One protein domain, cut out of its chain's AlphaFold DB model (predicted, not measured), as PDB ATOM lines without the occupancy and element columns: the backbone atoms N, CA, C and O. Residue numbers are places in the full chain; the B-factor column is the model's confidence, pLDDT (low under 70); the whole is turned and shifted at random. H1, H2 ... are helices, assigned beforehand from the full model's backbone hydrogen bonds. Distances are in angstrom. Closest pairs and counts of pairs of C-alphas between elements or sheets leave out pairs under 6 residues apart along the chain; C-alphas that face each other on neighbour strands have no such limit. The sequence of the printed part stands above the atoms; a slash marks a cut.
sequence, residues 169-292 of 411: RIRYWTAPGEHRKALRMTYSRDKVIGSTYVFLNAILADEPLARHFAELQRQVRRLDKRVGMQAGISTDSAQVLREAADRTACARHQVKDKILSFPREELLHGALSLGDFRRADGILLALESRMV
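This is residues 169 to 292 of the 411 residues of an uncharacterized protein of Bordetella bronchialis (UniProt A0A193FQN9). One long helix, H2, makes the length of the domain; H3 folds back along it and H4 folds back again, so that H2, H3 and H4 form a bundle of three helices, up and down, each running against the one before it. H1 folds back on residues 179 to 183 of H2 at one end of the domain, away from the other helices. H7 packs on H4 and is apart from H2, while the short H5 and H6 follow each other at the other end, H5 packing on residues 200 to 204 of H2 and H6 on H7. The printed part has 124 residues with seven named helices, H1 to H7 in order along the chain, and no named strand; the class is all helix. It is compact, with a radius of gyration of the C-alphas of 15.1 A and spans of 47 by 34 by 23 A.

H2, residues 177 to 204, touches H3, residues 209 to 227, at a shallow tilt of 20 degrees, opposite ways; their closest C-alphas, of Ser 195 and Leu 216, are 5.2 A apart. H4, residues 235 to 249, touches residues 189 to 200 of H2 at a steep tilt of 41 degrees, the same way, closest at the C-alphas of Ile 193 and Ala 244, 5.8 A apart. H3 and H4 form a helical hairpin, with a tilt of 37 degrees, only just steep; their closest C-alphas, of Val 220 and Ser 237, are 6.3 A apart. H7, residues 274 to 288, touches H4 with its residues 283 to 288, closest at the C-alphas of Ala 245 and Leu 287, 5.2 A apart. H7 only just touches H3, with 3 pairs of C-alphas within 8 A, about perpendicular at 77 degrees; the closest are those of Gln 217 and Ala 280, 6.7 A apart. H5, residues 253 to 260, touches H2 about perpendicular, at 82 degrees, closest at the C-alphas of Ile 203 and Ile 259, 6.5 A apart. H6, residues 264 to 268, touches H7, closest at the C-alphas of Leu 268 and Phe 277, 6.4 A apart. H1, residues 169 to 174, forms a helical hairpin with H2; their closest C-alphas, of Tyr 172 and Arg 180, are 5.9 A apart. The helix packing is mostly crossed: leaving out the short H6 and the pair H4 and H5, which touch only at the corner by their link and only just, with 3 pairs of C-alphas within 8 A, 7 pairs of helices touch, and 2 of these are at a shallow tilt, H1 with H2 and H2 with H3. Every O i to N i+4 pair is within hydrogen-bond range in H1, H2, H4, H5, H6 and H7, and 14 of 15 are in H3.

H2 is 41.4 A long from first to last C-alpha, beginning at C-alpha 177 (-8.615, -50.470, 7.215). H3 is 27.1 A long, H4 20.6 A and H7 20.9 A, H7 ending at C-alpha 288 (-27.782, -35.189, -20.659).

The two C-alphas farthest apart, of Pro 176 and Ser 261, are 47.0 A apart. The printed part has no cut and no long link. The mean pLDDT of the printed part is 84.8; residues 169 to 179 and 250 to 251 are under 70.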
ATOM      1  N   ARG A 169     -22.654 -54.470   4.227       60.12
ATOM      2  CA  ARG A 169     -22.277 -54.552   5.652       60.12
ATOM      3  C   ARG A 169     -21.298 -55.693   5.924       60.12
ATOM      4  O   ARG A 169     -20.274 -55.438   6.544       60.12
ATOM      5  N   ILE A 170     -21.570 -56.899   5.422       64.75
ATOM      6  CA  ILE A 170     -20.703 -58.074   5.619       64.75
ATOM      7  C   ILE A 170     -19.289 -57.787   5.090       64.75
ATOM      8  O   ILE A 170     -18.325 -57.881   5.846       64.75
ATOM      9  N   ARG A 171     -19.173 -57.320   3.836       63.28
ATOM     10  CA  ARG A 171     -17.886 -56.924   3.226       63.28
ATOM     11  C   ARG A 171     -17.166 -55.815   4.000       63.28
ATOM     12  O   ARG A 171     -15.946 -55.828   4.095       63.28
ATOM     13  N   TYR A 172     -17.900 -54.846   4.544       62.72
ATOM     14  CA  TYR A 172     -17.316 -53.743   5.311       62.72
ATOM     15  C   TYR A 172     -16.773 -54.189   6.679       62.72
ATOM     16  O   TYR A 172     -15.763 -53.655   7.139       62.72
ATOM     17  N   TRP A 173     -17.412 -55.169   7.324       61.41
ATOM     18  CA  TRP A 173     -16.934 -55.729   8.591       61.41
ATOM     19  C   TRP A 173     -15.654 -56.551   8.392       61.41
ATOM     20  O   TRP A 173     -14.684 -56.322   9.115       61.41
ATOM     21  N   THR A 174     -15.609 -57.425   7.378       64.69
ATOM     22  CA  THR A 174     -14.444 -58.287   7.096       64.69
ATOM     23  C   THR A 174     -13.259 -57.565   6.443       64.69
ATOM     24  O   THR A 174     -12.147 -58.084   6.456       64.69
ATOM     25  N   ALA A 175     -13.456 -56.366   5.891       59.50
ATOM     26  CA  ALA A 175     -12.390 -55.595   5.253       59.50
ATOM     27  C   ALA A 175     -11.356 -55.018   6.251       59.50
ATOM     28  O   ALA A 175     -11.762 -54.438   7.263       59.50
ATOM     29  N   PRO A 176     -10.042 -55.048   5.936       62.03
ATOM     30  CA  PRO A 176      -9.024 -54.262   6.641       62.03
ATOM     31  C   PRO A 176      -9.160 -52.748   6.362       62.03
ATOM     32  O   PRO A 176      -9.944 -52.314   5.513       62.03
ATOM     33  N   GLY A 177      -8.407 -51.925   7.102       61.12
ATOM     34  CA  GLY A 177      -8.615 -50.470   7.215       61.12
ATOM     35  C   GLY A 177      -8.716 -49.700   5.890       61.12
ATOM     36  O   GLY A 177      -9.622 -48.882   5.721       61.12
ATOM     37  N   GLU A 178      -7.850 -49.993   4.925       63.56
ATOM     38  CA  GLU A 178      -7.831 -49.305   3.625       63.56
ATOM     39  C   GLU A 178      -8.976 -49.761   2.713       63.56
ATOM     40  O   GLU A 178      -9.682 -48.936   2.124       63.56
ATOM     41  N   HIS A 179      -9.268 -51.064   2.688       69.12
ATOM     42  CA  HIS A 179     -10.444 -51.603   2.001       69.12
ATOM     43  C   HIS A 179     -11.756 -51.023   2.563       69.12
ATOM     44  O   HIS A 179     -12.705 -50.805   1.808       69.12
ATOM     45  N   ARG A 180     -11.817 -50.669   3.857       71.19
ATOM     46  CA  ARG A 180     -12.959 -49.929   4.430       71.19
ATOM     47  C   ARG A 180     -13.113 -48.520   3.838       71.19
ATOM     48  O   ARG A 180     -14.251 -48.058   3.731       71.19
ATOM     49  N   LYS A 181     -12.036 -47.841   3.414       75.56
ATOM     50  CA  LYS A 181     -12.111 -46.562   2.666       75.56
ATOM     51  C   LYS A 181     -12.665 -46.794   1.257       75.56
ATOM     52  O   LYS A 181     -13.618 -46.114   0.879       75.56
ATOM     53  N   ALA A 182     -12.141 -47.785   0.533       75.06
ATOM     54  CA  ALA A 182     -12.613 -48.142  -0.809       75.06
ATOM     55  C   ALA A 182     -14.111 -48.507  -0.813       75.06
ATOM     56  O   ALA A 182     -14.901 -47.871  -1.509       75.06
ATOM     57  N   LEU A 183     -14.538 -49.428   0.058       78.69
ATOM     58  CA  LEU A 183     -15.942 -49.838   0.191       78.69
ATOM     59  C   LEU A 183     -16.876 -48.663   0.532       78.69
ATOM     60  O   LEU A 183     -17.981 -48.579  -0.008       78.69
ATOM     61  N   ARG A 184     -16.445 -47.725   1.390       80.62
ATOM     62  CA  ARG A 184     -17.207 -46.496   1.689       80.62
ATOM     63  C   ARG A 184     -17.402 -45.611   0.456       80.62
ATOM     64  O   ARG A 184     -18.416 -44.910   0.406       80.62
ATOM     65  N   MET A 185     -16.470 -45.610  -0.497       81.94
ATOM     66  CA  MET A 185     -16.621 -44.906  -1.775       81.94
ATOM     67  C   MET A 185     -17.545 -45.673  -2.719       81.94
ATOM     68  O   MET A 185     -18.498 -45.068  -3.203       81.94
ATOM     69  N   THR A 186     -17.377 -46.994  -2.876       84.69
ATOM     70  CA  THR A 186     -18.288 -47.841  -3.675       84.69
ATOM     71  C   THR A 186     -19.746 -47.636  -3.261       84.69
ATOM     72  O   THR A 186     -20.563 -47.247  -4.084       84.69
ATOM     73  N   TYR A 187     -20.054 -47.736  -1.963       85.12
ATOM     74  CA  TYR A 187     -21.408 -47.506  -1.439       85.12
ATOM     75  C   TYR A 187     -21.923 -46.074  -1.651       85.12
ATOM     76  O   TYR A 187     -23.130 -45.846  -1.686       85.12
ATOM     77  N   SER A 188     -21.033 -45.087  -1.778       86.69
ATOM     78  CA  SER A 188     -21.430 -43.705  -2.076       86.69
ATOM     79  C   SER A 188     -21.752 -43.531  -3.560       86.69
ATOM     80  O   SER A 188     -22.769 -42.919  -3.877       86.69
ATOM     81  N   ARG A 189     -20.963 -44.147  -4.455       88.94
ATOM     82  CA  ARG A 189     -21.284 -44.247  -5.886       88.94
ATOM     83  C   ARG A 189     -22.599 -45.015  -6.093       88.94
ATOM     84  O   ARG A 189     -23.497 -44.479  -6.730       88.94
ATOM     85  N   ASP A 190     -22.795 -46.163  -5.435       88.81
ATOM     86  CA  ASP A 190     -24.056 -46.936  -5.442       88.81
ATOM     87  C   ASP A 190     -25.281 -46.086  -5.043       88.81
ATOM     88  O   ASP A 190     -26.384 -46.284  -5.560       88.81
ATOM     89  N   LYS A 191     -25.113 -45.134  -4.112       91.69
ATOM     90  CA  LYS A 191     -26.185 -44.214  -3.698       91.69
ATOM     91  C   LYS A 191     -26.477 -43.136  -4.732       91.69
ATOM     92  O   LYS A 191     -27.651 -42.831  -4.911       91.69
ATOM     93  N   VAL A 192     -25.465 -42.605  -5.418       93.44
ATOM     94  CA  VAL A 192     -25.683 -41.697  -6.555       93.44
ATOM     95  C   VAL A 192     -26.387 -42.450  -7.685       93.44
ATOM     96  O   VAL A 192     -27.473 -42.034  -8.063       93.44
ATOM     97  N   ILE A 193     -25.880 -43.616  -8.112       92.69
ATOM     98  CA  ILE A 193     -26.510 -44.482  -9.132       92.69
ATOM     99  C   ILE A 193     -27.982 -44.762  -8.791       92.69
ATOM    100  O   ILE A 193     -28.875 -44.548  -9.610       92.69
ATOM    101  N   GLY A 194     -28.253 -45.214  -7.561       87.62
ATOM    102  CA  GLY A 194     -29.608 -45.532  -7.111       87.62
ATOM    103  C   GLY A 194     -30.551 -44.325  -7.067       87.62
ATOM    104  O   GLY A 194     -31.733 -44.481  -7.366       87.62
ATOM    105  N   SER A 195     -30.049 -43.135  -6.727       91.56
ATOM    106  CA  SER A 195     -30.822 -41.888  -6.790       91.56
ATOM    107  C   SER A 195     -31.028 -41.403  -8.226       91.56
ATOM    108  O   SER A 195     -32.120 -40.934  -8.537       91.56
ATOM    109  N   THR A 196     -30.043 -41.569  -9.113       93.75
ATOM    110  CA  THR A 196     -30.157 -41.222 -10.536       93.75
ATOM    111  C   THR A 196     -31.243 -42.044 -11.211       93.75
ATOM    112  O   THR A 196     -32.121 -41.471 -11.847       93.75
ATOM    113  N   TYR A 197     -31.267 -43.366 -11.008       91.50
ATOM    114  CA  TYR A 197     -32.347 -44.198 -11.543       91.50
ATOM    115  C   TYR A 197     -33.724 -43.794 -11.003       91.50
ATOM    116  O   TYR A 197     -34.698 -43.864 -11.743       91.50
ATOM    117  N   VAL A 198     -33.846 -43.367  -9.741       92.00
ATOM    118  CA  VAL A 198     -35.132 -42.875  -9.211       92.00
ATOM    119  C   VAL A 198     -35.535 -41.558  -9.883       92.00
ATOM    120  O   VAL A 198     -36.677 -41.436 -10.305       92.00
ATOM    121  N   PHE A 199     -34.605 -40.615 -10.048       92.88
ATOM    122  CA  PHE A 199     -34.860 -39.340 -10.725       92.88
ATOM    123  C   PHE A 199     -35.237 -39.517 -12.207       92.88
ATOM    124  O   PHE A 199     -36.246 -38.975 -12.643       92.88
ATOM    125  N   LEU A 200     -34.495 -40.328 -12.968       90.81
ATOM    126  CA  LEU A 200     -34.792 -40.557 -14.386       90.81
ATOM    127  C   LEU A 200     -36.106 -41.329 -14.590       90.81
ATOM    128  O   LEU A 200     -36.877 -40.986 -15.479       90.81
ATOM    129  N   ASN A 201     -36.419 -42.320 -13.743       89.75
ATOM    130  CA  ASN A 201     -37.726 -42.988 -13.808       89.75
ATOM    131  C   ASN A 201     -38.880 -42.066 -13.381       89.75
ATOM    132  O   ASN A 201     -39.976 -42.216 -13.908       89.75
ATOM    133  N   ALA A 202     -38.648 -41.101 -12.483       88.94
ATOM    134  CA  ALA A 202     -39.647 -40.091 -12.136       88.94
ATOM    135  C   ALA A 202     -39.983 -39.178 -13.328       88.94
ATOM    136  O   ALA A 202     -41.156 -38.894 -13.540       88.94
ATOM    137  N   ILE A 203     -38.994 -38.803 -14.154       89.31
ATOM    138  CA  ILE A 203     -39.240 -38.099 -15.429       89.31
ATOM    139  C   ILE A 203     -40.092 -38.967 -16.363       89.31
ATOM    140  O   ILE A 203     -41.070 -38.495 -16.930       89.31
ATOM    141  N   LEU A 204     -39.771 -40.257 -16.498       86.62
ATOM    142  CA  LEU A 204     -40.532 -41.156 -17.375       86.62
ATOM    143  C   LEU A 204     -41.967 -41.424 -16.893       86.62
ATOM    144  O   LEU A 204     -42.830 -41.687 -17.731       86.62
ATOM    145  N   ALA A 205     -42.220 -41.324 -15.587       86.69
ATOM    146  CA  ALA A 205     -43.526 -41.503 -14.950       86.69
ATOM    147  C   ALA A 205     -44.296 -40.189 -14.690       86.69
ATOM    148  O   ALA A 205     -45.332 -40.232 -14.030       86.69
ATOM    149  N   ASP A 206     -43.787 -39.045 -15.165       86.25
ATOM    150  CA  ASP A 206     -44.371 -37.706 -14.965       86.25
ATOM    151  C   ASP A 206     -44.581 -37.336 -13.475       86.25
ATOM    152  O   ASP A 206     -45.495 -36.601 -13.098       86.25
ATOM    153  N   GLU A 207     -43.712 -37.850 -12.596       89.00
ATOM    154  CA  GLU A 207     -43.725 -37.561 -11.157       89.00
ATOM    155  C   GLU A 207     -43.103 -36.181 -10.832       89.00
ATOM    156  O   GLU A 207     -42.152 -35.753 -11.487       89.00
ATOM    157  N   PRO A 208     -43.537 -35.500  -9.748       86.38
ATOM    158  CA  PRO A 208     -43.009 -34.192  -9.350       86.38
ATOM    159  C   PRO A 208     -41.509 -34.236  -8.992       86.38
ATOM    160  O   PRO A 208     -41.094 -34.668  -7.908       86.38
ATOM    161  N   LEU A 209     -40.686 -33.735  -9.916       90.38
ATOM    162  CA  LEU A 209     -39.238 -33.960  -9.966       90.38
ATOM    163  C   LEU A 209     -38.435 -33.343  -8.815       90.38
ATOM    164  O   LEU A 209     -37.446 -33.938  -8.380       90.38
ATOM    165  N   ALA A 210     -38.851 -32.185  -8.292       88.38
ATOM    166  CA  ALA A 210     -38.083 -31.402  -7.316       88.38
ATOM    167  C   ALA A 210     -37.626 -32.219  -6.089       88.38
ATOM    168  O   ALA A 210     -36.486 -32.095  -5.636       88.38
ATOM    169  N   ARG A 211     -38.479 -33.119  -5.578       90.19
ATOM    170  CA  ARG A 211     -38.150 -33.987  -4.434       90.19
ATOM    171  C   ARG A 211     -37.076 -35.025  -4.770       90.19
ATOM    172  O   ARG A 211     -36.201 -35.292  -3.943       90.19
ATOM    173  N   HIS A 212     -37.159 -35.626  -5.953       92.06
ATOM    174  CA  HIS A 212     -36.219 -36.650  -6.414       92.06
ATOM    175  C   HIS A 212     -34.865 -36.028  -6.758       92.06
ATOM    176  O   HIS A 212     -33.826 -36.547  -6.343       92.06
ATOM    177  N   PHE A 213     -34.880 -34.865  -7.415       93.50
ATOM    178  CA  PHE A 213     -33.682 -34.091  -7.725       93.50
ATOM    179  C   PHE A 213     -32.957 -33.616  -6.458       93.50
ATOM    180  O   PHE A 213     -31.744 -33.785  -6.353       93.50
ATOM    181  N   ALA A 214     -33.680 -33.128  -5.444       91.00
ATOM    182  CA  ALA A 214     -33.083 -32.716  -4.171       91.00
ATOM    183  C   ALA A 214     -32.367 -33.869  -3.435       91.00
ATOM    184  O   ALA A 214     -31.285 -33.672  -2.875       91.00
ATOM    185  N   GLU A 215     -32.907 -35.096  -3.445       93.00
ATOM    186  CA  GLU A 215     -32.201 -36.251  -2.863       93.00
ATOM    187  C   GLU A 215     -31.031 -36.718  -3.754       93.00
ATOM    188  O   GLU A 215     -30.003 -37.119  -3.209       93.00
ATOM    189  N   LEU A 216     -31.110 -36.597  -5.087       95.19
ATOM    190  CA  LEU A 216     -29.967 -36.828  -5.989       95.19
ATOM    191  C   LEU A 216     -28.818 -35.842  -5.711       95.19
ATOM    192  O   LEU A 216     -27.711 -36.284  -5.392       95.19
ATOM    193  N   GLN A 217     -29.088 -34.531  -5.717       93.56
ATOM    194  CA  GLN A 217     -28.132 -33.480  -5.330       93.56
ATOM    195  C   GLN A 217     -27.474 -33.782  -3.979       93.56
ATOM    196  O   GLN A 217     -26.262 -33.629  -3.809       93.56
ATOM    197  N   ARG A 218     -28.264 -34.247  -3.006       93.31
ATOM    198  CA  ARG A 218     -27.794 -34.589  -1.660       93.31
ATOM    199  C   ARG A 218     -26.848 -35.788  -1.644       93.31
ATOM    200  O   ARG A 218     -25.925 -35.790  -0.827       93.31
ATOM    201  N   GLN A 219     -27.049 -36.801  -2.491       94.56
ATOM    202  CA  GLN A 219     -26.104 -37.919  -2.605       94.56
ATOM    203  C   GLN A 219     -24.843 -37.517  -3.384       94.56
ATOM    204  O   GLN A 219     -23.747 -37.849  -2.936       94.56
ATOM    205  N   VAL A 220     -24.966 -36.722  -4.452       94.62
ATOM    206  CA  VAL A 220     -23.817 -36.167  -5.196       94.62
ATOM    207  C   VAL A 220     -22.940 -35.308  -4.276       94.62
ATOM    208  O   VAL A 220     -21.767 -35.618  -4.084       94.62
ATOM    209  N   ARG A 221     -23.521 -34.350  -3.539       92.31
ATOM    210  CA  ARG A 221     -22.814 -33.525  -2.534       92.31
ATOM    211  C   ARG A 221     -22.160 -34.354  -1.412       92.31
ATOM    212  O   ARG A 221     -21.188 -33.910  -0.802       92.31
ATOM    213  N   ARG A 222     -22.670 -35.559  -1.115       92.00
ATOM    214  CA  ARG A 222     -22.069 -36.516  -0.157       92.00
ATOM    215  C   ARG A 222     -20.928 -37.345  -0.749       92.00
ATOM    216  O   ARG A 222     -20.120 -37.840   0.041       92.00
ATOM    217  N   LEU A 223     -20.887 -37.529  -2.068       92.00
ATOM    218  CA  LEU A 223     -19.779 -38.146  -2.797       92.00
ATOM    219  C   LEU A 223     -18.664 -37.112  -3.006       92.00
ATOM    220  O   LEU A 223     -17.562 -37.319  -2.504       92.00
ATOM    221  N   ASP A 224     -18.990 -35.951  -3.580       91.75
ATOM    222  CA  ASP A 224     -18.085 -34.810  -3.797       91.75
ATOM    223  C   ASP A 224     -17.290 -34.447  -2.530       91.75
ATOM    224  O   ASP A 224     -16.059 -34.409  -2.545       91.75
ATOM    225  N   LYS A 225     -17.976 -34.294  -1.383       90.50
ATOM    226  CA  LYS A 225     -17.339 -33.958  -0.094       90.50
ATOM    227  C   LYS A 225     -16.324 -35.011   0.396       90.50
ATOM    228  O   LYS A 225     -15.504 -34.698   1.255       90.50
ATOM    229  N   ARG A 226     -16.354 -36.248  -0.115       87.12
ATOM    230  CA  ARG A 226     -15.367 -37.303   0.208       87.12
ATOM    231  C   ARG A 226     -14.142 -37.269  -0.701       87.12
ATOM    232  O   ARG A 226     -13.089 -37.738  -0.280       87.12
ATOM    233  N   VAL A 227     -14.294 -36.727  -1.908       85.38
ATOM    234  CA  VAL A 227     -13.206 -36.456  -2.863       85.38
ATOM    235  C   VAL A 227     -12.558 -35.088  -2.573       85.38
ATOM    236  O   VAL A 227     -11.449 -34.822  -3.010       85.38
ATOM    237  N   GLY A 228     -13.220 -34.238  -1.776       83.62
ATOM    238  CA  GLY A 228     -12.748 -32.905  -1.375       83.62
ATOM    239  C   GLY A 228     -13.378 -31.759  -2.172       83.62
ATOM    240  O   GLY A 228     -13.150 -30.594  -1.850       83.62
ATOM    241  N   MET A 229     -14.213 -32.075  -3.166       84.25
ATOM    242  CA  MET A 229     -14.824 -31.101  -4.066       84.25
ATOM    243  C   MET A 229     -15.903 -30.276  -3.344       84.25
ATOM    244  O   MET A 229     -16.841 -30.826  -2.759       84.25
ATOM    245  N   GLN A 230     -15.754 -28.947  -3.359       75.44
ATOM    246  CA  GLN A 230     -16.597 -28.025  -2.580       75.44
ATOM    247  C   GLN A 230     -17.696 -27.376  -3.437       75.44
ATOM    248  O   GLN A 230     -18.883 -27.479  -3.107       75.44
ATOM    249  N   ALA A 231     -17.319 -26.773  -4.567       73.81
ATOM    250  CA  ALA A 231     -18.223 -26.219  -5.578       73.81
ATOM    251  C   ALA A 231     -18.425 -27.206  -6.743       73.81
ATOM    252  O   ALA A 231     -17.610 -28.104  -6.925       73.81
ATOM    253  N   GLY A 232     -19.503 -27.049  -7.523       80.62
ATOM    254  CA  GLY A 232     -19.770 -27.896  -8.696       80.62
ATOM    255  C   GLY A 232     -19.906 -29.390  -8.365       80.62
ATOM    256  O   GLY A 232     -20.336 -29.751  -7.265       80.62
ATOM    257  N   ILE A 233     -19.536 -30.243  -9.321       89.75
ATOM    258  CA  ILE A 233     -19.444 -31.704  -9.173       89.75
ATOM    259  C   ILE A 233     -18.003 -32.174  -9.389       89.75
ATOM    260  O   ILE A 233     -17.238 -31.540 -10.110       89.75
ATOM    261  N   SER A 234     -17.628 -33.293  -8.772       90.94
ATOM    262  CA  SER A 234     -16.366 -33.980  -9.077       90.94
ATOM    263  C   SER A 234     -16.460 -34.796 -10.374       90.94
ATOM    264  O   SER A 234     -17.547 -35.239 -10.749       90.94
ATOM    265  N   THR A 235     -15.321 -35.062 -11.021       89.50
ATOM    266  CA  THR A 235     -15.210 -36.008 -12.153       89.50
ATOM    267  C   THR A 235     -15.764 -37.391 -11.788       89.50
ATOM    268  O   THR A 235     -16.511 -37.985 -12.561       89.50
ATOM    269  N   ASP A 236     -15.491 -37.842 -10.559       87.94
ATOM    270  CA  ASP A 236     -16.025 -39.064  -9.941       87.94
ATOM    271  C   ASP A 236     -17.567 -39.094  -9.945       87.94
ATOM    272  O   ASP A 236     -18.183 -40.081 -10.348       87.94
ATOM    273  N   SER A 237     -18.208 -37.987  -9.544       92.12
ATOM    274  CA  SER A 237     -19.667 -37.822  -9.611       92.12
ATOM    275  C   SER A 237     -20.169 -37.732 -11.057       92.12
ATOM    276  O   SER A 237     -21.175 -38.362 -11.383       92.12
ATOM    277  N   ALA A 238     -19.479 -36.991 -11.930       92.44
ATOM    278  CA  ALA A 238     -19.858 -36.817 -13.334       92.44
ATOM    279  C   ALA A 238     -19.861 -38.151 -14.095       92.44
ATOM    280  O   ALA A 238     -20.842 -38.463 -14.767       92.44
ATOM    281  N   GLN A 239     -18.823 -38.980 -13.934       91.50
ATOM    282  CA  GLN A 239     -18.772 -40.327 -14.513       91.50
ATOM    283  C   GLN A 239     -19.942 -41.188 -14.023       91.50
ATOM    284  O   GLN A 239     -20.621 -41.822 -14.827       91.50
ATOM    285  N   VAL A 240     -20.216 -41.193 -12.717       91.88
ATOM    286  CA  VAL A 240     -21.286 -42.014 -12.129       91.88
ATOM    287  C   VAL A 240     -22.682 -41.581 -12.607       91.88
ATOM    288  O   VAL A 240     -23.557 -42.427 -12.800       91.88
ATOM    289  N   LEU A 241     -22.893 -40.281 -12.834       94.38
ATOM    290  CA  LEU A 241     -24.111 -39.746 -13.451       94.38
ATOM    291  C   LEU A 241     -24.214 -40.166 -14.925       94.38
ATOM    292  O   LEU A 241     -25.245 -40.718 -15.315       94.38
ATOM    293  N   ARG A 242     -23.132 -39.999 -15.702       92.44
ATOM    294  CA  ARG A 242     -23.029 -40.415 -17.112       92.44
ATOM    295  C   ARG A 242     -23.332 -41.914 -17.269       92.44
ATOM    296  O   ARG A 242     -24.212 -42.266 -18.046       92.44
ATOM    297  N   GLU A 243     -22.711 -42.794 -16.480       90.38
ATOM    298  CA  GLU A 243     -22.966 -44.249 -16.499       90.38
ATOM    299  C   GLU A 243     -24.428 -44.625 -16.196       90.38
ATOM    300  O   GLU A 243     -24.969 -45.561 -16.788       90.38
ATOM    301  N   ALA A 244     -25.075 -43.936 -15.252       88.38
ATOM    302  CA  ALA A 244     -26.461 -44.220 -14.882       88.38
ATOM    303  C   ALA A 244     -27.466 -43.682 -15.919       88.38
ATOM    304  O   ALA A 244     -28.467 -44.346 -16.201       88.38
ATOM    305  N   ALA A 245     -27.187 -42.523 -16.522       87.94
ATOM    306  CA  ALA A 245     -27.951 -41.994 -17.650       87.94
ATOM    307  C   ALA A 245     -27.839 -42.900 -18.884       87.94
ATOM    308  O   ALA A 245     -28.858 -43.268 -19.468       87.94
ATOM    309  N   ASP A 246     -26.623 -43.336 -19.220       87.25
ATOM    310  CA  ASP A 246     -26.338 -44.218 -20.353       87.25
ATOM    311  C   ASP A 246     -27.143 -45.528 -20.269       87.25
ATOM    312  O   ASP A 246     -27.928 -45.844 -21.164       87.25
ATOM    313  N   ARG A 247     -27.085 -46.211 -19.117       84.50
ATOM    314  CA  ARG A 247     -27.858 -47.439 -18.836       84.50
ATOM    315  C   ARG A 247     -29.379 -47.247 -18.810       84.50
ATOM    316  O   ARG A 247     -30.103 -48.237 -18.848       84.50
ATOM    317  N   THR A 248     -29.872 -46.009 -18.717       80.00
ATOM    318  CA  THR A 248     -31.314 -45.701 -18.699       80.00
ATOM    319  C   THR A 248     -31.834 -45.315 -20.084       80.00
ATOM    320  O   THR A 248     -32.900 -45.778 -20.489       80.00
ATOM    321  N   ALA A 249     -31.090 -44.476 -20.808       76.44
ATOM    322  CA  ALA A 249     -31.557 -43.779 -22.005       76.44
ATOM    323  C   ALA A 249     -30.850 -44.186 -23.306       76.44
ATOM    324  O   ALA A 249     -31.449 -44.061 -24.373       76.44
ATOM    325  N   CYS A 250     -29.604 -44.675 -23.271       65.69
ATOM    326  CA  CYS A 250     -28.771 -44.767 -24.479       65.69
ATOM    327  C   CYS A 250     -29.400 -45.632 -25.591       65.69
ATOM    328  O   CYS A 250     -29.401 -45.230 -26.756       65.69
ATOM    329  N   ALA A 251     -30.047 -46.739 -25.214       63.69
ATOM    330  CA  ALA A 251     -30.702 -47.687 -26.119       63.69
ATOM    331  C   ALA A 251     -32.161 -47.343 -26.510       63.69
ATOM    332  O   ALA A 251     -32.843 -48.186 -27.091       63.69
ATOM    333  N   ARG A 252     -32.704 -46.169 -26.141       76.38
ATOM    334  CA  ARG A 252     -34.135 -45.841 -26.327       76.38
ATOM    335  C   ARG A 252     -34.352 -44.366 -26.673       76.38
ATOM    336  O   ARG A 252     -34.339 -43.525 -25.779       76.38
ATOM    337  N   HIS A 253     -34.623 -44.057 -27.944       79.69
ATOM    338  CA  HIS A 253     -34.864 -42.678 -28.407       79.69
ATOM    339  C   HIS A 253     -35.982 -41.979 -27.622       79.69
ATOM    340  O   HIS A 253     -35.685 -41.041 -26.899       79.69
ATOM    341  N   GLN A 254     -37.189 -42.552 -27.578       83.44
ATOM    342  CA  GLN A 254     -38.333 -42.013 -26.816       83.44
ATOM    343  C   GLN A 254     -38.023 -41.694 -25.334       83.44
ATOM    344  O   GLN A 254     -38.638 -40.812 -24.739       83.44
ATOM    345  N   VAL A 255     -37.065 -42.406 -24.721       84.56
ATOM    346  CA  VAL A 255     -36.600 -42.145 -23.348       84.56
ATOM    347  C   VAL A 255     -35.623 -40.969 -23.302       84.56
ATOM    348  O   VAL A 255     -35.738 -40.150 -22.395       84.56
ATOM    349  N   LYS A 256     -34.699 -40.845 -24.269       87.12
ATOM    350  CA  LYS A 256     -33.879 -39.630 -24.442       87.12
ATOM    351  C   LYS A 256     -34.784 -38.424 -24.651       87.12
ATOM    352  O   LYS A 256     -34.656 -37.456 -23.918       87.12
ATOM    353  N   ASP A 257     -35.738 -38.517 -25.572       87.81
ATOM    354  CA  ASP A 257     -36.608 -37.409 -25.971       87.81
ATOM    355  C   ASP A 257     -37.443 -36.909 -24.779       87.81
ATOM    356  O   ASP A 257     -37.436 -35.715 -24.483       87.81
ATOM    357  N   LYS A 258     -38.050 -37.821 -24.000       87.38
ATOM    358  CA  LYS A 258     -38.789 -37.473 -22.771       87.38
ATOM    359  C   LYS A 258     -37.896 -36.934 -21.638       87.38
ATOM    360  O   LYS A 258     -38.357 -36.152 -20.809       87.38
ATOM    361  N   ILE A 259     -36.618 -37.319 -21.581       85.56
ATOM    362  CA  ILE A 259     -35.654 -36.748 -20.620       85.56
ATOM    363  C   ILE A 259     -35.070 -35.417 -21.130       85.56
ATOM    364  O   ILE A 259     -34.667 -34.579 -20.333       85.56
ATOM    365  N   LEU A 260     -35.067 -35.154 -22.432       87.56
ATOM    366  CA  LEU A 260     -34.633 -33.875 -22.997       87.56
ATOM    367  C   LEU A 260     -35.772 -32.846 -23.059       87.56
ATOM    368  O   LEU A 260     -35.495 -31.648 -23.096       87.56
ATOM    369  N   SER A 261     -37.036 -33.274 -22.998       86.19
ATOM    370  CA  SER A 261     -38.197 -32.377 -23.015       86.19
ATOM    371  C   SER A 261     -38.466 -31.653 -21.691       86.19
ATOM    372  O   SER A 261     -39.152 -30.634 -21.712       86.19
ATOM    373  N   PHE A 262     -37.957 -32.118 -20.537       84.19
ATOM    374  CA  PHE A 262     -38.230 -31.420 -19.268       84.19
ATOM    375  C   PHE A 262     -37.515 -30.051 -19.212       84.19
ATOM    376  O   PHE A 262     -36.353 -29.938 -19.634       84.19
ATOM    377  N   PRO A 263     -38.160 -29.003 -18.666       82.62
ATOM    378  CA  PRO A 263     -37.546 -27.691 -18.491       82.62
ATOM    379  C   PRO A 263     -36.518 -27.726 -17.351       82.62
ATOM    380  O   PRO A 263     -36.868 -27.873 -16.181       82.62
ATOM    381  N   ARG A 264     -35.224 -27.559 -17.671       86.69
ATOM    382  CA  ARG A 264     -34.149 -27.536 -16.653       86.69
ATOM    383  C   ARG A 264     -34.387 -26.488 -15.564       86.69
ATOM    384  O   ARG A 264     -34.064 -26.733 -14.406       86.69
ATOM    385  N   GLU A 265     -34.941 -25.336 -15.931       86.50
ATOM    386  CA  GLU A 265     -35.010 -24.172 -15.046       86.50
ATOM    387  C   GLU A 265     -35.887 -24.374 -13.807       86.50
ATOM    388  O   GLU A 265     -35.515 -23.893 -12.738       86.50
ATOM    389  N   GLU A 266     -36.969 -25.154 -13.883       85.25
ATOM    390  CA  GLU A 266     -37.811 -25.473 -12.714       85.25
ATOM    391  C   GLU A 266     -37.006 -26.132 -11.579       85.25
ATOM    392  O   GLU A 266     -37.254 -25.904 -10.394       85.25
ATOM    393  N   LEU A 267     -35.992 -26.922 -11.943       85.81
ATOM    394  CA  LEU A 267     -35.090 -27.596 -11.011       85.81
ATOM    395  C   LEU A 267     -33.933 -26.705 -10.531       85.81
ATOM    396  O   LEU A 267     -33.307 -27.015  -9.513       85.81
ATOM    397  N   LEU A 268     -33.652 -25.604 -11.233       87.19
ATOM    398  CA  LEU A 268     -32.582 -24.651 -10.915       87.19
ATOM    399  C   LEU A 268     -33.079 -23.430 -10.130       87.19
ATOM    400  O   LEU A 268     -32.315 -22.882  -9.336       87.19
ATOM    401  N   HIS A 269     -34.357 -23.056 -10.253       77.56
ATOM    402  CA  HIS A 269     -34.976 -21.959  -9.493       77.56
ATOM    403  C   HIS A 269     -34.878 -22.150  -7.966       77.56
ATOM    404  O   HIS A 269     -34.774 -21.179  -7.222       77.56
ATOM    405  N   GLY A 270     -34.830 -23.396  -7.480       71.56
ATOM    406  CA  GLY A 270     -34.612 -23.703  -6.059       71.56
ATOM    407  C   GLY A 270     -33.174 -23.493  -5.548       71.56
ATOM    408  O   GLY A 270     -32.919 -23.677  -4.355       71.56
ATOM    409  N   ALA A 271     -32.210 -23.152  -6.410       79.31
ATOM    410  CA  ALA A 271     -30.792 -23.080  -6.060       79.31
ATOM    411  C   ALA A 271     -30.374 -21.692  -5.530       79.31
ATOM    412  O   ALA A 271     -29.797 -20.870  -6.242       79.31
ATOM    413  N   LEU A 272     -30.613 -21.468  -4.232       77.19
ATOM    414  CA  LEU A 272     -30.368 -20.193  -3.534       77.19
ATOM    415  C   LEU A 272     -28.914 -19.675  -3.597       77.19
ATOM    416  O   LEU A 272     -28.693 -18.474  -3.465       77.19
ATOM    417  N   SER A 273     -27.914 -20.547  -3.768       84.06
ATOM    418  CA  SER A 273     -26.492 -20.166  -3.808       84.06
ATOM    419  C   SER A 273     -25.860 -20.453  -5.172       84.06
ATOM    420  O   SER A 273     -26.219 -21.420  -5.842       84.06
ATOM    421  N   LEU A 274     -24.855 -19.662  -5.575       83.44
ATOM    422  CA  LEU A 274     -24.106 -19.906  -6.819       83.44
ATOM    423  C   LEU A 274     -23.411 -21.284  -6.821       83.44
ATOM    424  O   LEU A 274     -23.307 -21.923  -7.866       83.44
ATOM    425  N   GLY A 275     -22.964 -21.761  -5.655       83.50
ATOM    426  CA  GLY A 275     -22.322 -23.071  -5.507       83.50
ATOM    427  C   GLY A 275     -23.296 -24.245  -5.628       83.50
ATOM    428  O   GLY A 275     -22.943 -25.272  -6.211       83.50
ATOM    429  N   ASP A 276     -24.522 -24.093  -5.123       85.75
ATOM    430  CA  ASP A 276     -25.585 -25.089  -5.292       85.75
ATOM    431  C   ASP A 276     -26.171 -25.038  -6.713       85.75
ATOM    432  O   ASP A 276     -26.408 -26.097  -7.285       85.75
ATOM    433  N   PHE A 277     -26.284 -23.855  -7.334       89.06
ATOM    434  CA  PHE A 277     -26.664 -23.697  -8.746       89.06
ATOM    435  C   PHE A 277     -25.658 -24.389  -9.678       89.06
ATOM    436  O   PHE A 277     -26.049 -25.262 -10.448       89.06
ATOM    437  N   ARG A 278     -24.352 -24.095  -9.545       87.81
ATOM    438  CA  ARG A 278     -23.286 -24.755 -10.328       87.81
ATOM    439  C   ARG A 278     -23.277 -26.280 -10.137       87.81
ATOM    440  O   ARG A 278     -22.973 -27.006 -11.078       87.81
ATOM    441  N   ARG A 279     -23.623 -26.789  -8.945       90.50
ATOM    442  CA  ARG A 279     -23.781 -28.238  -8.711       90.50
ATOM    443  C   ARG A 279     -25.046 -28.792  -9.370       90.50
ATOM    444  O   ARG A 279     -24.976 -29.854  -9.973       90.50
ATOM    445  N   ALA A 280     -26.185 -28.118  -9.242       92.06
ATOM    446  CA  ALA A 280     -27.455 -28.564  -9.810       92.06
ATOM    447  C   ALA A 280     -27.388 -28.632 -11.344       92.06
ATOM    448  O   ALA A 280     -27.676 -29.676 -11.920       92.06
ATOM    449  N   ASP A 281     -26.915 -27.561 -11.980       91.75
ATOM    450  CA  ASP A 281     -26.716 -27.473 -13.428       91.75
ATOM    451  C   ASP A 281     -25.695 -28.514 -13.928       91.75
ATOM    452  O   ASP A 281     -25.972 -29.251 -14.872       91.75
ATOM    453  N   GLY A 282     -24.570 -28.685 -13.220       91.31
ATOM    454  CA  GLY A 282     -23.590 -29.738 -13.514       91.31
ATOM    455  C   GLY A 282     -24.156 -31.163 -13.418       91.31
ATOM    456  O   GLY A 282     -23.790 -32.022 -14.218       91.31
ATOM    457  N   ILE A 283     -25.083 -31.431 -12.488       94.44
ATOM    458  CA  ILE A 283     -25.760 -32.738 -12.398       94.44
ATOM    459  C   ILE A 283     -26.646 -32.976 -13.623       94.44
ATOM    460  O   ILE A 283     -26.578 -34.059 -14.199       94.44
ATOM    461  N   LEU A 284     -27.457 -31.993 -14.030       93.44
ATOM    462  CA  LEU A 284     -28.320 -32.112 -15.215       93.44
ATOM    463  C   LEU A 284     -27.473 -32.309 -16.481       93.44
ATOM    464  O   LEU A 284     -27.696 -33.254 -17.240       93.44
ATOM    465  N   LEU A 285     -26.418 -31.503 -16.639       92.19
ATOM    466  CA  LEU A 285     -25.437 -31.635 -17.713       92.19
ATOM    467  C   LEU A 285     -24.841 -33.047 -17.799       92.19
ATOM    468  O   LEU A 285     -24.845 -33.640 -18.875       92.19
ATOM    469  N   ALA A 286     -24.355 -33.603 -16.687       92.56
ATOM    470  CA  ALA A 286     -23.718 -34.921 -16.681       92.56
ATOM    471  C   ALA A 286     -24.686 -36.075 -17.015       92.56
ATOM    472  O   ALA A 286     -24.244 -37.130 -17.466       92.56
ATOM    473  N   LEU A 287     -25.996 -35.893 -16.821       91.81
ATOM    474  CA  LEU A 287     -27.007 -36.849 -17.281       91.81
ATOM    475  C   LEU A 287     -27.246 -36.712 -18.793       91.81
ATOM    476  O   LEU A 287     -27.268 -37.703 -19.522       91.81
ATOM    477  N   GLU A 288     -27.398 -35.481 -19.275       91.19
ATOM    478  CA  GLU A 288     -27.782 -35.189 -20.659       91.19
ATOM    479  C   GLU A 288     -26.607 -35.283 -21.652       91.19
ATOM    480  O   GLU A 288     -26.827 -35.529 -22.839       91.19
ATOM    481  N   SER A 289     -25.353 -35.231 -21.181       88.88
ATOM    482  CA  SER A 289     -24.139 -35.458 -21.990       88.88
ATOM    483  C   SER A 289     -23.953 -36.916 -22.459       88.88
ATOM    484  O   SER A 289     -22.916 -37.258 -23.025       88.88
ATOM    485  N   ARG A 290     -24.912 -37.811 -22.184       86.31
ATOM    486  CA  ARG A 290     -25.033 -39.149 -22.805       86.31
ATOM    487  C   ARG A 290     -26.261 -39.279 -23.714       86.31
ATOM    488  O   ARG A 290     -26.533 -40.360 -24.227       86.31
ATOM    489  N   MET A 291     -27.008 -38.192 -23.900       86.88
ATOM    490  CA  MET A 291     -28.246 -38.151 -24.685       86.88
ATOM    491  C   MET A 291     -28.107 -37.263 -25.928       86.88
ATOM    492  O   MET A 291     -28.676 -37.606 -26.959       86.88
ATOM    493  N   VAL A 292     -27.304 -36.191 -25.859       87.81
ATOM    494  CA  VAL A 292     -27.000 -35.281 -26.983       87.81
ATOM    495  C   VAL A 292     -25.485 -35.109 -27.131       87.81
ATOM    496  O   VAL A 292     -24.794 -34.855 -26.144       87.81
TER     497      VAL A 292